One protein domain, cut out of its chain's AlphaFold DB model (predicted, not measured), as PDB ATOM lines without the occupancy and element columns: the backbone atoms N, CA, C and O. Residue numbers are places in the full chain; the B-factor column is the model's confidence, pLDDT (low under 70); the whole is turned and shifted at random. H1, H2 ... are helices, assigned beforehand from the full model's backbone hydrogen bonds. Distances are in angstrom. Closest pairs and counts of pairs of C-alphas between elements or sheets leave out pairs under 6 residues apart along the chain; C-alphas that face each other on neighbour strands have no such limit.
ATOM      1  N   ALA A 166     185.026 165.600 135.146       96.50
ATOM      2  CA  ALA A 166     186.078 165.785 134.153       96.50
ATOM      3  C   ALA A 166     186.831 167.099 134.399       96.50
ATOM      4  O   ALA A 166     188.064 167.095 134.448       96.50
ATOM      5  N   LEU A 167     186.106 168.197 134.646       97.00
ATOM      6  CA  LEU A 167     186.724 169.466 135.040       97.00
ATOM      7  C   LEU A 167     187.465 169.320 136.374       97.00
ATOM      8  O   LEU A 167     188.635 169.677 136.454       97.00
ATOM      9  N   GLU A 168     186.862 168.696 137.390       96.50
ATOM     10  CA  GLU A 168     187.552 168.437 138.658       96.50
ATOM     11  C   GLU A 168     188.802 167.556 138.484       96.50
ATOM     12  O   GLU A 168     189.805 167.778 139.160       96.50
ATOM     13  N   ALA A 169     188.782 166.558 137.592       94.69
ATOM     14  CA  ALA A 169     189.963 165.741 137.306       94.69
ATOM     15  C   ALA A 169     191.095 166.570 136.683       94.69
ATOM     16  O   ALA A 169     192.253 166.390 137.071       94.69
ATOM     17  N   ARG A 170     190.770 167.515 135.790       96.06
ATOM     18  CA  ARG A 170     191.734 168.482 135.245       96.06
ATOM     19  C   ARG A 170     192.298 169.385 136.344       96.06
ATOM     20  O   ARG A 170     193.516 169.510 136.443       96.06
ATOM     21  N   LEU A 171     191.445 169.929 137.215       95.62
ATOM     22  CA  LEU A 171     191.874 170.751 138.357       95.62
ATOM     23  C   LEU A 171     192.772 169.975 139.323       95.62
ATOM     24  O   LEU A 171     193.729 170.521 139.858       95.62
ATOM     25  N   ARG A 172     192.492 168.687 139.543       94.38
ATOM     26  CA  ARG A 172     193.375 167.816 140.321       94.38
ATOM     27  C   ARG A 172     194.716 167.651 139.624       94.38
ATOM     28  O   ARG A 172     195.743 167.713 140.290       94.38
ATOM     29  N   ALA A 173     194.735 167.382 138.319       94.19
ATOM     30  CA  ALA A 173     195.966 167.171 137.557       94.19
ATOM     31  C   ALA A 173     196.887 168.398 137.555       94.19
ATOM     32  O   ALA A 173     198.086 168.237 137.774       94.19
ATOM     33  N   THR A 174     196.314 169.593 137.410       95.88
ATOM     34  CA  THR A 174     197.056 170.860 137.367       95.88
ATOM     35  C   THR A 174     196.388 171.892 138.289       95.88
ATOM     36  O   THR A 174     195.652 172.763 137.827       95.88
ATOM     37  N   PRO A 175     196.598 171.796 139.615       94.69
ATOM     38  CA  PRO A 175     195.963 172.665 140.613       94.69
ATOM     39  C   PRO A 175     196.299 174.150 140.463       94.69
ATOM     40  O   PRO A 175     195.550 174.998 140.936       94.69
ATOM     41  N   GLU A 176     197.407 174.471 139.813       94.50
ATOM     42  CA  GLU A 176     197.851 175.827 139.501       94.50
ATOM     43  C   GLU A 176     197.265 176.406 138.197       94.50
ATOM     44  O   GLU A 176     197.465 177.588 137.930       94.50
ATOM     45  N   ASP A 177     196.531 175.619 137.396       97.00
ATOM     46  CA  ASP A 177     195.892 176.084 136.151       97.00
ATOM     47  C   ASP A 177     194.715 177.019 136.475       97.00
ATOM     48  O   ASP A 177     193.576 176.589 136.686       97.00
ATOM     49  N   VAL A 178     195.004 178.319 136.557       96.69
ATOM     50  CA  VAL A 178     194.025 179.372 136.865       96.69
ATOM     51  C   VAL A 178     192.889 179.408 135.840       96.69
ATOM     52  O   VAL A 178     191.733 179.596 136.219       96.69
ATOM     53  N   GLU A 179     193.184 179.180 134.560       97.56
ATOM     54  CA  GLU A 179     192.182 179.198 133.493       97.56
ATOM     55  C   GLU A 179     191.172 178.061 133.676       97.56
ATOM     56  O   GLU A 179     189.962 178.289 133.620       97.56
ATOM     57  N   ALA A 180     191.641 176.851 133.995       97.56
ATOM     58  CA  ALA A 180     190.750 175.737 134.312       97.56
ATOM     59  C   ALA A 180     189.834 176.042 135.507       97.56
ATOM     60  O   ALA A 180     188.667 175.640 135.497       97.56
ATOM     61  N   HIS A 181     190.330 176.764 136.521       98.19
ATOM     62  CA  HIS A 181     189.501 177.181 137.653       98.19
ATOM     63  C   HIS A 181     188.416 178.156 137.214       98.19
ATOM     64  O   HIS A 181     187.272 177.972 137.610       98.19
ATOM     65  N   LEU A 182     188.740 179.149 136.383       98.38
ATOM     66  CA  LEU A 182     187.755 180.106 135.872       98.38
ATOM     67  C   LEU A 182     186.685 179.417 135.019       98.38
ATOM     68  O   LEU A 182     185.504 179.633 135.268       98.38
ATOM     69  N   ILE A 183     187.071 178.498 134.125       98.50
ATOM     70  CA  ILE A 183     186.121 177.687 133.339       98.50
ATOM     71  C   ILE A 183     185.179 176.901 134.262       98.50
ATOM     72  O   ILE A 183     183.965 176.868 134.048       98.50
ATOM     73  N   TYR A 184     185.721 176.271 135.308       98.50
ATOM     74  CA  TYR A 184     184.902 175.562 136.290       98.50
ATOM     75  C   TYR A 184     184.017 176.518 137.102       98.50
ATOM     76  O   TYR A 184     182.860 176.209 137.382       98.50
ATOM     77  N   GLY A 185     184.536 177.696 137.445       98.56
ATOM     78  CA  GLY A 185     183.814 178.757 138.134       98.56
ATOM     79  C   GLY A 185     182.614 179.248 137.338       98.56
ATOM     80  O   GLY A 185     181.514 179.276 137.882       98.56
ATOM     81  N   ASP A 186     182.783 179.529 136.051       98.75
ATOM     82  CA  ASP A 186     181.698 179.930 135.152       98.75
ATOM     83  C   ASP A 186     180.648 178.819 135.020       98.75
ATOM     84  O   ASP A 186     179.443 179.070 135.102       98.75
ATOM     85  N   TRP A 187     181.089 177.562 134.905       98.56
ATOM     86  CA  TRP A 187     180.200 176.398 134.872       98.56
ATOM     87  C   TRP A 187     179.364 176.247 136.156       98.56
ATOM     88  O   TRP A 187     178.179 175.889 136.082       98.56
ATOM     89  N   LEU A 188     179.961 176.533 137.319       98.38
ATOM     90  CA  LEU A 188     179.301 176.548 138.627       98.38
ATOM     91  C   LEU A 188     178.332 177.733 138.760       98.38
ATOM     92  O   LEU A 188     177.189 177.544 139.177       98.38
ATOM     93  N   GLN A 189     178.750 178.939 138.362       98.06
ATOM     94  CA  GLN A 189     177.913 180.143 138.403       98.06
ATOM     95  C   GLN A 189     176.687 180.017 137.498       98.06
ATOM     96  O   GLN A 189     175.589 180.370 137.920       98.06
ATOM     97  N   ALA A 190     176.834 179.437 136.301       98.19
ATOM     98  CA  ALA A 190     175.718 179.154 135.395       98.19
ATOM     99  C   ALA A 190     174.673 178.205 136.011       98.19
ATOM    100  O   ALA A 190     173.521 178.171 135.582       98.19
ATOM    101  N   ARG A 191     175.062 177.439 137.038       97.88
ATOM    102  CA  ARG A 191     174.173 176.586 137.835       97.88
ATOM    103  C   ARG A 191     173.737 177.252 139.137       97.88
ATOM    104  O   ARG A 191     172.974 176.652 139.879       97.88
ATOM    105  N   GLY A 192     174.179 178.465 139.444       97.00
ATOM    106  CA  GLY A 192     173.875 179.137 140.706       97.00
ATOM    107  C   GLY A 192     174.556 178.496 141.916       97.00
ATOM    108  O   GLY A 192     173.987 178.500 143.002       97.00
ATOM    109  N   ASP A 193     175.728 177.881 141.741       98.25
ATOM    110  CA  ASP A 193     176.548 177.406 142.858       98.25
ATOM    111  C   ASP A 193     177.490 178.533 143.339       98.25
ATOM    112  O   ASP A 193     178.252 179.084 142.530       98.25
ATOM    113  N   PRO A 194     177.471 178.896 144.638       98.12
ATOM    114  CA  PRO A 194     178.250 180.017 145.163       98.12
ATOM    115  C   PRO A 194     179.770 179.785 145.114       98.12
ATOM    116  O   PRO A 194     180.528 180.758 145.143       98.12
ATOM    117  N   ARG A 195     180.252 178.540 144.955       98.19
ATOM    118  CA  ARG A 195     181.684 178.257 144.728       98.19
ATOM    119  C   ARG A 195     182.204 178.967 143.486       98.19
ATOM    120  O   ARG A 195     183.340 179.426 143.488       98.19
ATOM    121  N   GLY A 196     181.379 179.116 142.449       98.56
ATOM    122  CA  GLY A 196     181.785 179.817 141.235       98.56
ATOM    123  C   GLY A 196     182.090 181.300 141.478       98.56
ATOM    124  O   GLY A 196     183.043 181.839 140.915       98.56
ATOM    125  N   GLN A 197     181.339 181.967 142.361       98.44
ATOM    126  CA  GLN A 197     181.638 183.347 142.777       98.44
ATOM    127  C   GLN A 197     182.908 183.406 143.635       98.44
ATOM    128  O   GLN A 197     183.735 184.298 143.456       98.44
ATOM    129  N   LEU A 198     183.100 182.425 144.522       98.31
ATOM    130  CA  LEU A 198     184.296 182.323 145.360       98.31
ATOM    131  C   LEU A 198     185.577 182.133 144.525       98.31
ATOM    132  O   LEU A 198     186.603 182.742 144.825       98.31
ATOM    133  N   ILE A 199     185.515 181.347 143.442       98.56
ATOM    134  CA  ILE A 199     186.613 181.203 142.471       98.56
ATOM    135  C   ILE A 199     186.985 182.564 141.874       98.56
ATOM    136  O   ILE A 199     188.155 182.948 141.915       98.56
ATOM    137  N   ALA A 200     185.998 183.304 141.361       98.38
ATOM    138  CA  ALA A 200     186.219 184.614 140.754       98.38
ATOM    139  C   ALA A 200     186.824 185.620 141.752       98.38
ATOM    140  O   ALA A 200     187.762 186.342 141.409       98.38
ATOM    141  N   LEU A 201     186.352 185.621 143.007       98.12
ATOM    142  CA  LEU A 201     186.900 186.459 144.082       98.12
ATOM    143  C   LEU A 201     188.363 186.124 144.393       98.12
ATOM    144  O   LEU A 201     189.194 187.029 144.474       98.12
ATOM    145  N   HIS A 202     188.704 184.840 144.541       97.38
ATOM    146  CA  HIS A 202     190.090 184.435 144.800       97.38
ATOM    147  C   HIS A 202     191.011 184.768 143.629       97.38
ATOM    148  O   HIS A 202     192.135 185.207 143.855       97.38
ATOM    149  N   HIS A 203     190.543 184.597 142.391       97.31
ATOM    150  CA  HIS A 203     191.294 184.998 141.206       97.31
ATOM    151  C   HIS A 203     191.582 186.507 141.206       97.31
ATOM    152  O   HIS A 203     192.741 186.907 141.096       97.31
ATOM    153  N   ALA A 204     190.558 187.342 141.421       96.69
ATOM    154  CA  ALA A 204     190.722 188.792 141.512       96.69
ATOM    155  C   ALA A 204     191.686 189.195 142.643       96.69
ATOM    156  O   ALA A 204     192.514 190.091 142.469       96.69
ATOM    157  N   ARG A 205     191.628 188.500 143.788       94.38
ATOM    158  CA  ARG A 205     192.553 188.720 144.908       94.38
ATOM    159  C   ARG A 205     193.990 188.375 144.533       94.38
ATOM    160  O   ARG A 205     194.882 189.156 144.848       94.38
ATOM    161  N   HIS A 206     194.217 187.246 143.867       92.75
ATOM    162  CA  HIS A 206     195.550 186.853 143.416       92.75
ATOM    163  C   HIS A 206     196.124 187.829 142.383       92.75
ATOM    164  O   HIS A 206     197.279 188.221 142.519       92.75
ATOM    165  N   ALA A 207     195.318 188.293 141.423       92.62
ATOM    166  CA  ALA A 207     195.737 189.316 140.463       92.62
ATOM    167  C   ALA A 207     196.165 190.616 141.171       92.62
ATOM    168  O   ALA A 207     197.266 191.114 140.944       92.62
ATOM    169  N   ALA A 208     195.360 191.094 142.128       91.62
ATOM    170  CA  ALA A 208     195.690 192.267 142.938       91.62
ATOM    171  C   ALA A 208     196.907 192.057 143.866       91.62
ATOM    172  O   ALA A 208     197.535 193.023 144.291       91.62
ATOM    173  N   GLU A 209     197.234 190.813 144.232       89.56
ATOM    174  CA  GLU A 209     198.438 190.477 145.003       89.56
ATOM    175  C   GLU A 209     199.699 190.419 144.137       89.56
ATOM    176  O   GLU A 209     200.775 190.681 144.666       89.56
ATOM    177  N   SER A 210     199.590 190.095 142.844       87.44
ATOM    178  CA  SER A 210     200.720 190.074 141.903       87.44
ATOM    179  C   SER A 210     201.106 191.460 141.381       87.44
ATOM    180  O   SER A 210     202.267 191.678 141.044       87.44
ATOM    181  N   GLU A 211     200.180 192.418 141.381       87.38
ATOM    182  CA  GLU A 211     200.445 193.839 141.113       87.38
ATOM    183  C   GLU A 211     201.144 194.502 142.323       87.38
ATOM    184  O   GLU A 211     200.604 195.371 143.008       87.38
ATOM    185  N   ILE A 212     202.357 194.035 142.645       64.56
ATOM    186  CA  ILE A 212     203.156 194.460 143.811       64.56
ATOM    187  C   ILE A 212     203.759 195.866 143.616       64.56
ATOM    188  O   ILE A 212     204.153 196.522 144.583       64.56
ATOM    189  N   GLU A 213     203.764 196.395 142.396       61.03
ATOM    190  CA  GLU A 213     204.318 197.712 142.089       61.03
ATOM    191  C   GLU A 213     203.232 198.807 142.071       61.03
ATOM    192  O   GLU A 213     202.631 199.101 141.044       61.03
ATOM    193  N   GLY A 214     203.035 199.486 143.212       56.97
ATOM    194  CA  GLY A 214     202.904 200.952 143.148       56.97
ATOM    195  C   GLY A 214     201.614 201.669 143.579       56.97
ATOM    196  O   GLY A 214     201.377 202.760 143.065       56.97
ATOM    197  N   GLY A 215     200.802 201.196 144.541       67.38
ATOM    198  CA  GLY A 215     199.702 202.057 145.021       67.38
ATOM    199  C   GLY A 215     198.942 201.662 146.291       67.38
ATOM    200  O   GLY A 215     198.668 200.495 146.561       67.38
ATOM    201  N   THR A 216     198.502 202.675 147.047       71.44
ATOM    202  CA  THR A 216     197.513 202.569 148.143       71.44
ATOM    203  C   THR A 216     196.165 202.010 147.673       71.44
ATOM    204  O   THR A 216     195.467 201.354 148.450       71.44
ATOM    205  N   LEU A 217     195.822 202.203 146.393       67.25
ATOM    206  CA  LEU A 217     194.613 201.666 145.762       67.25
ATOM    207  C   LEU A 217     194.550 200.126 145.848       67.25
ATOM    208  O   LEU A 217     193.496 199.565 146.147       67.25
ATOM    209  N   THR A 218     195.695 199.449 145.725       82.69
ATOM    210  CA  THR A 218     195.811 197.984 145.786       82.69
ATOM    211  C   THR A 218     195.587 197.434 147.199       82.69
ATOM    212  O   THR A 218     195.114 196.314 147.377       82.69
ATOM    213  N   ALA A 219     195.901 198.194 148.254       88.44
ATOM    214  CA  ALA A 219     195.626 197.769 149.632       88.44
ATOM    215  C   ALA A 219     194.126 197.814 149.960       88.44
ATOM    216  O   ALA A 219     193.604 196.876 150.565       88.44
ATOM    217  N   LYS A 220     193.433 198.871 149.512       91.50
ATOM    218  CA  LYS A 220     191.985 199.021 149.696       91.50
ATOM    219  C   LYS A 220     191.214 197.918 148.967       91.50
ATOM    220  O   LYS A 220     190.419 197.233 149.600       91.50
ATOM    221  N   LEU A 221     191.523 197.682 147.689       93.38
ATOM    222  CA  LEU A 221     190.892 196.618 146.903       93.38
ATOM    223  C   LEU A 221     191.096 195.233 147.544       93.38
ATOM    224  O   LEU A 221     190.154 194.453 147.649       93.38
ATOM    225  N   ARG A 222     192.300 194.931 148.050       91.62
ATOM    226  CA  ARG A 222     192.566 193.666 148.762       91.62
ATOM    227  C   ARG A 222     191.732 193.513 150.035       91.62
ATOM    228  O   ARG A 222     191.304 192.402 150.343       91.62
ATOM    229  N   ALA A 223     191.511 194.594 150.780       93.19
ATOM    230  CA  ALA A 223     190.647 194.570 151.958       93.19
ATOM    231  C   ALA A 223     189.174 194.348 151.575       93.19
ATOM    232  O   ALA A 223     188.519 193.509 152.188       93.19
ATOM    233  N   GLU A 224     188.689 195.029 150.530       96.19
ATOM    234  CA  GLU A 224     187.326 194.865 149.999       96.19
ATOM    235  C   GLU A 224     187.076 193.427 149.510       96.19
ATOM    236  O   GLU A 224     186.075 192.816 149.880       96.19
ATOM    237  N   LEU A 225     188.017 192.839 148.762       96.00
ATOM    238  CA  LEU A 225     187.916 191.450 148.297       96.00
ATOM    239  C   LEU A 225     187.885 190.445 149.458       96.00
ATOM    240  O   LEU A 225     187.101 189.500 149.420       96.00
ATOM    241  N   ARG A 226     188.683 190.660 150.514       94.44
ATOM    242  CA  ARG A 226     188.680 189.805 151.717       94.44
ATOM    243  C   ARG A 226     187.399 189.936 152.536       94.44
ATOM    244  O   ARG A 226     186.953 188.953 153.119       94.44
ATOM    245  N   GLU A 227     186.823 191.134 152.623       95.94
ATOM    246  CA  GLU A 227     185.510 191.319 153.252       95.94
ATOM    247  C   GLU A 227     184.440 190.568 152.462       95.94
ATOM    248  O   GLU A 227     183.696 189.783 153.041       95.94
ATOM    249  N   ARG A 228     184.425 190.726 151.134       97.38
ATOM    250  CA  ARG A 228     183.444 190.053 150.280       97.38
ATOM    251  C   ARG A 228     183.579 188.531 150.312       97.38
ATOM    252  O   ARG A 228     182.570 187.834 150.306       97.38
ATOM    253  N   GLU A 229     184.805 188.014 150.379       96.12
ATOM    254  CA  GLU A 229     185.085 186.591 150.600       96.12
ATOM    255  C   GLU A 229     184.490 186.108 151.931       96.12
ATOM    256  O   GLU A 229     183.753 185.121 151.952       96.12
ATOM    257  N   ARG A 230     184.744 186.827 153.036       95.06
ATOM    258  CA  ARG A 230     184.180 186.498 154.357       95.06
ATOM    259  C   ARG A 230     182.657 186.537 154.362       95.06
ATOM    260  O   ARG A 230     182.036 185.635 154.919       95.06
ATOM    261  N   GLU A 231     182.068 187.555 153.745       96.06
ATOM    262  CA  GLU A 231     180.620 187.689 153.608       96.06
ATOM    263  C   GLU A 231     180.039 186.500 152.834       96.06
ATOM    264  O   GLU A 231     179.123 185.844 153.324       96.06
ATOM    265  N   LEU A 232     180.612 186.160 151.674       96.88
ATOM    266  CA  LEU A 232     180.150 185.045 150.847       96.88
ATOM    267  C   LEU A 232     180.237 183.707 151.599       96.88
ATOM    268  O   LEU A 232     179.273 182.941 151.598       96.88
ATOM    269  N   LEU A 233     181.361 183.443 152.275       95.62
ATOM    270  CA  LEU A 233     181.550 182.242 153.097       95.62
ATOM    271  C   LEU A 233     180.564 182.177 154.272       95.62
ATOM    272  O   LEU A 233     180.096 181.091 154.602       95.62
TER     273      LEU A 233
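What this domain is: This is residues 166 to 233 of the 519 residues of the protein "Ribosomal protein L7/L12" of Pseudenhygromyxa sp. WMMC2535 (UniProt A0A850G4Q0). The chain folds back and forth as a zigzag of four helices: H4, the longest, lies beside H3, H3 lies beside H2, and the short H1 packs on residues 180 to 184 of H2. Each helix runs opposite ways to the one before it, and two turns stick out, residues 172 to 177 and residues 210 to 216. The printed part has 68 residues with four named helices, H1, H2, H3 and H4 along the chain, and no named strand, and its class is all helix. It is only just loose, close to compact, with a radius of gyration of the C-alphas of 13.4 A, and it is elongated, spanning 41 by 25 by 15 A.

Where its parts are: Find C-alpha 216 at (197.513, 202.569, 148.143); from there H4, residues 216 to 233, runs 26.3 A to C-alpha 233 at (181.550, 182.242, 153.097). Before it, look at residues 194 to 210 for H3, 24.8 A from first to last C-alpha. H2 is residues 178 to 189, 16.2 A long. For H1, residues 166 to 173, start at C-alpha 166 at (186.078, 165.785, 134.153) and go 10.5 A to C-alpha 173.

How they stand to each other: Start at H4, which touches H3; their closest C-alphas, those of Arg 205 and Arg 222, are 6.3 A apart. The two are a hairpin, opposite ways at a shallow tilt of 20 degrees. Next, H3 touches H2, where the closest C-alphas, those of Gly 185 and Gly 196, are 3.9 A apart. H2 and H3 are also a hairpin, opposite ways at a shallow tilt of 31 degrees. Then look at residues 180 to 184 of H2, which alone touch H1; the closest C-alphas are those of Leu 167 and Tyr 184, 6.5 A apart. H1 and H2 are a hairpin too, opposite ways at a shallow tilt of 32 degrees, only just short of steep. The helix packing is mostly aligned, with these three touching pairs at a shallow tilt. H1 is apart from H3 and H4, and H2 is apart from H4. Along the backbones of H1, H2, H3 and H4, every O i to N i+4 pair is within hydrogen-bond range.

The domain as a whole: The two C-alphas farthest apart, those of Ala 166 and Thr 216, are 41.0 A apart. The printed part has no cut, and its three links, H1 to H2, H2 to H3 and H3 to H4, are tight. Residues 172 to 177, of which 172 and 173 belong to H1, stand free, and so do residues 210 to 216, of which 210 belongs to H3 and 216 to H4. Read the B-factor column for the pLDDT: its mean over the printed part is 92.9, and residues 212 to 215 and residue 217 are under 70.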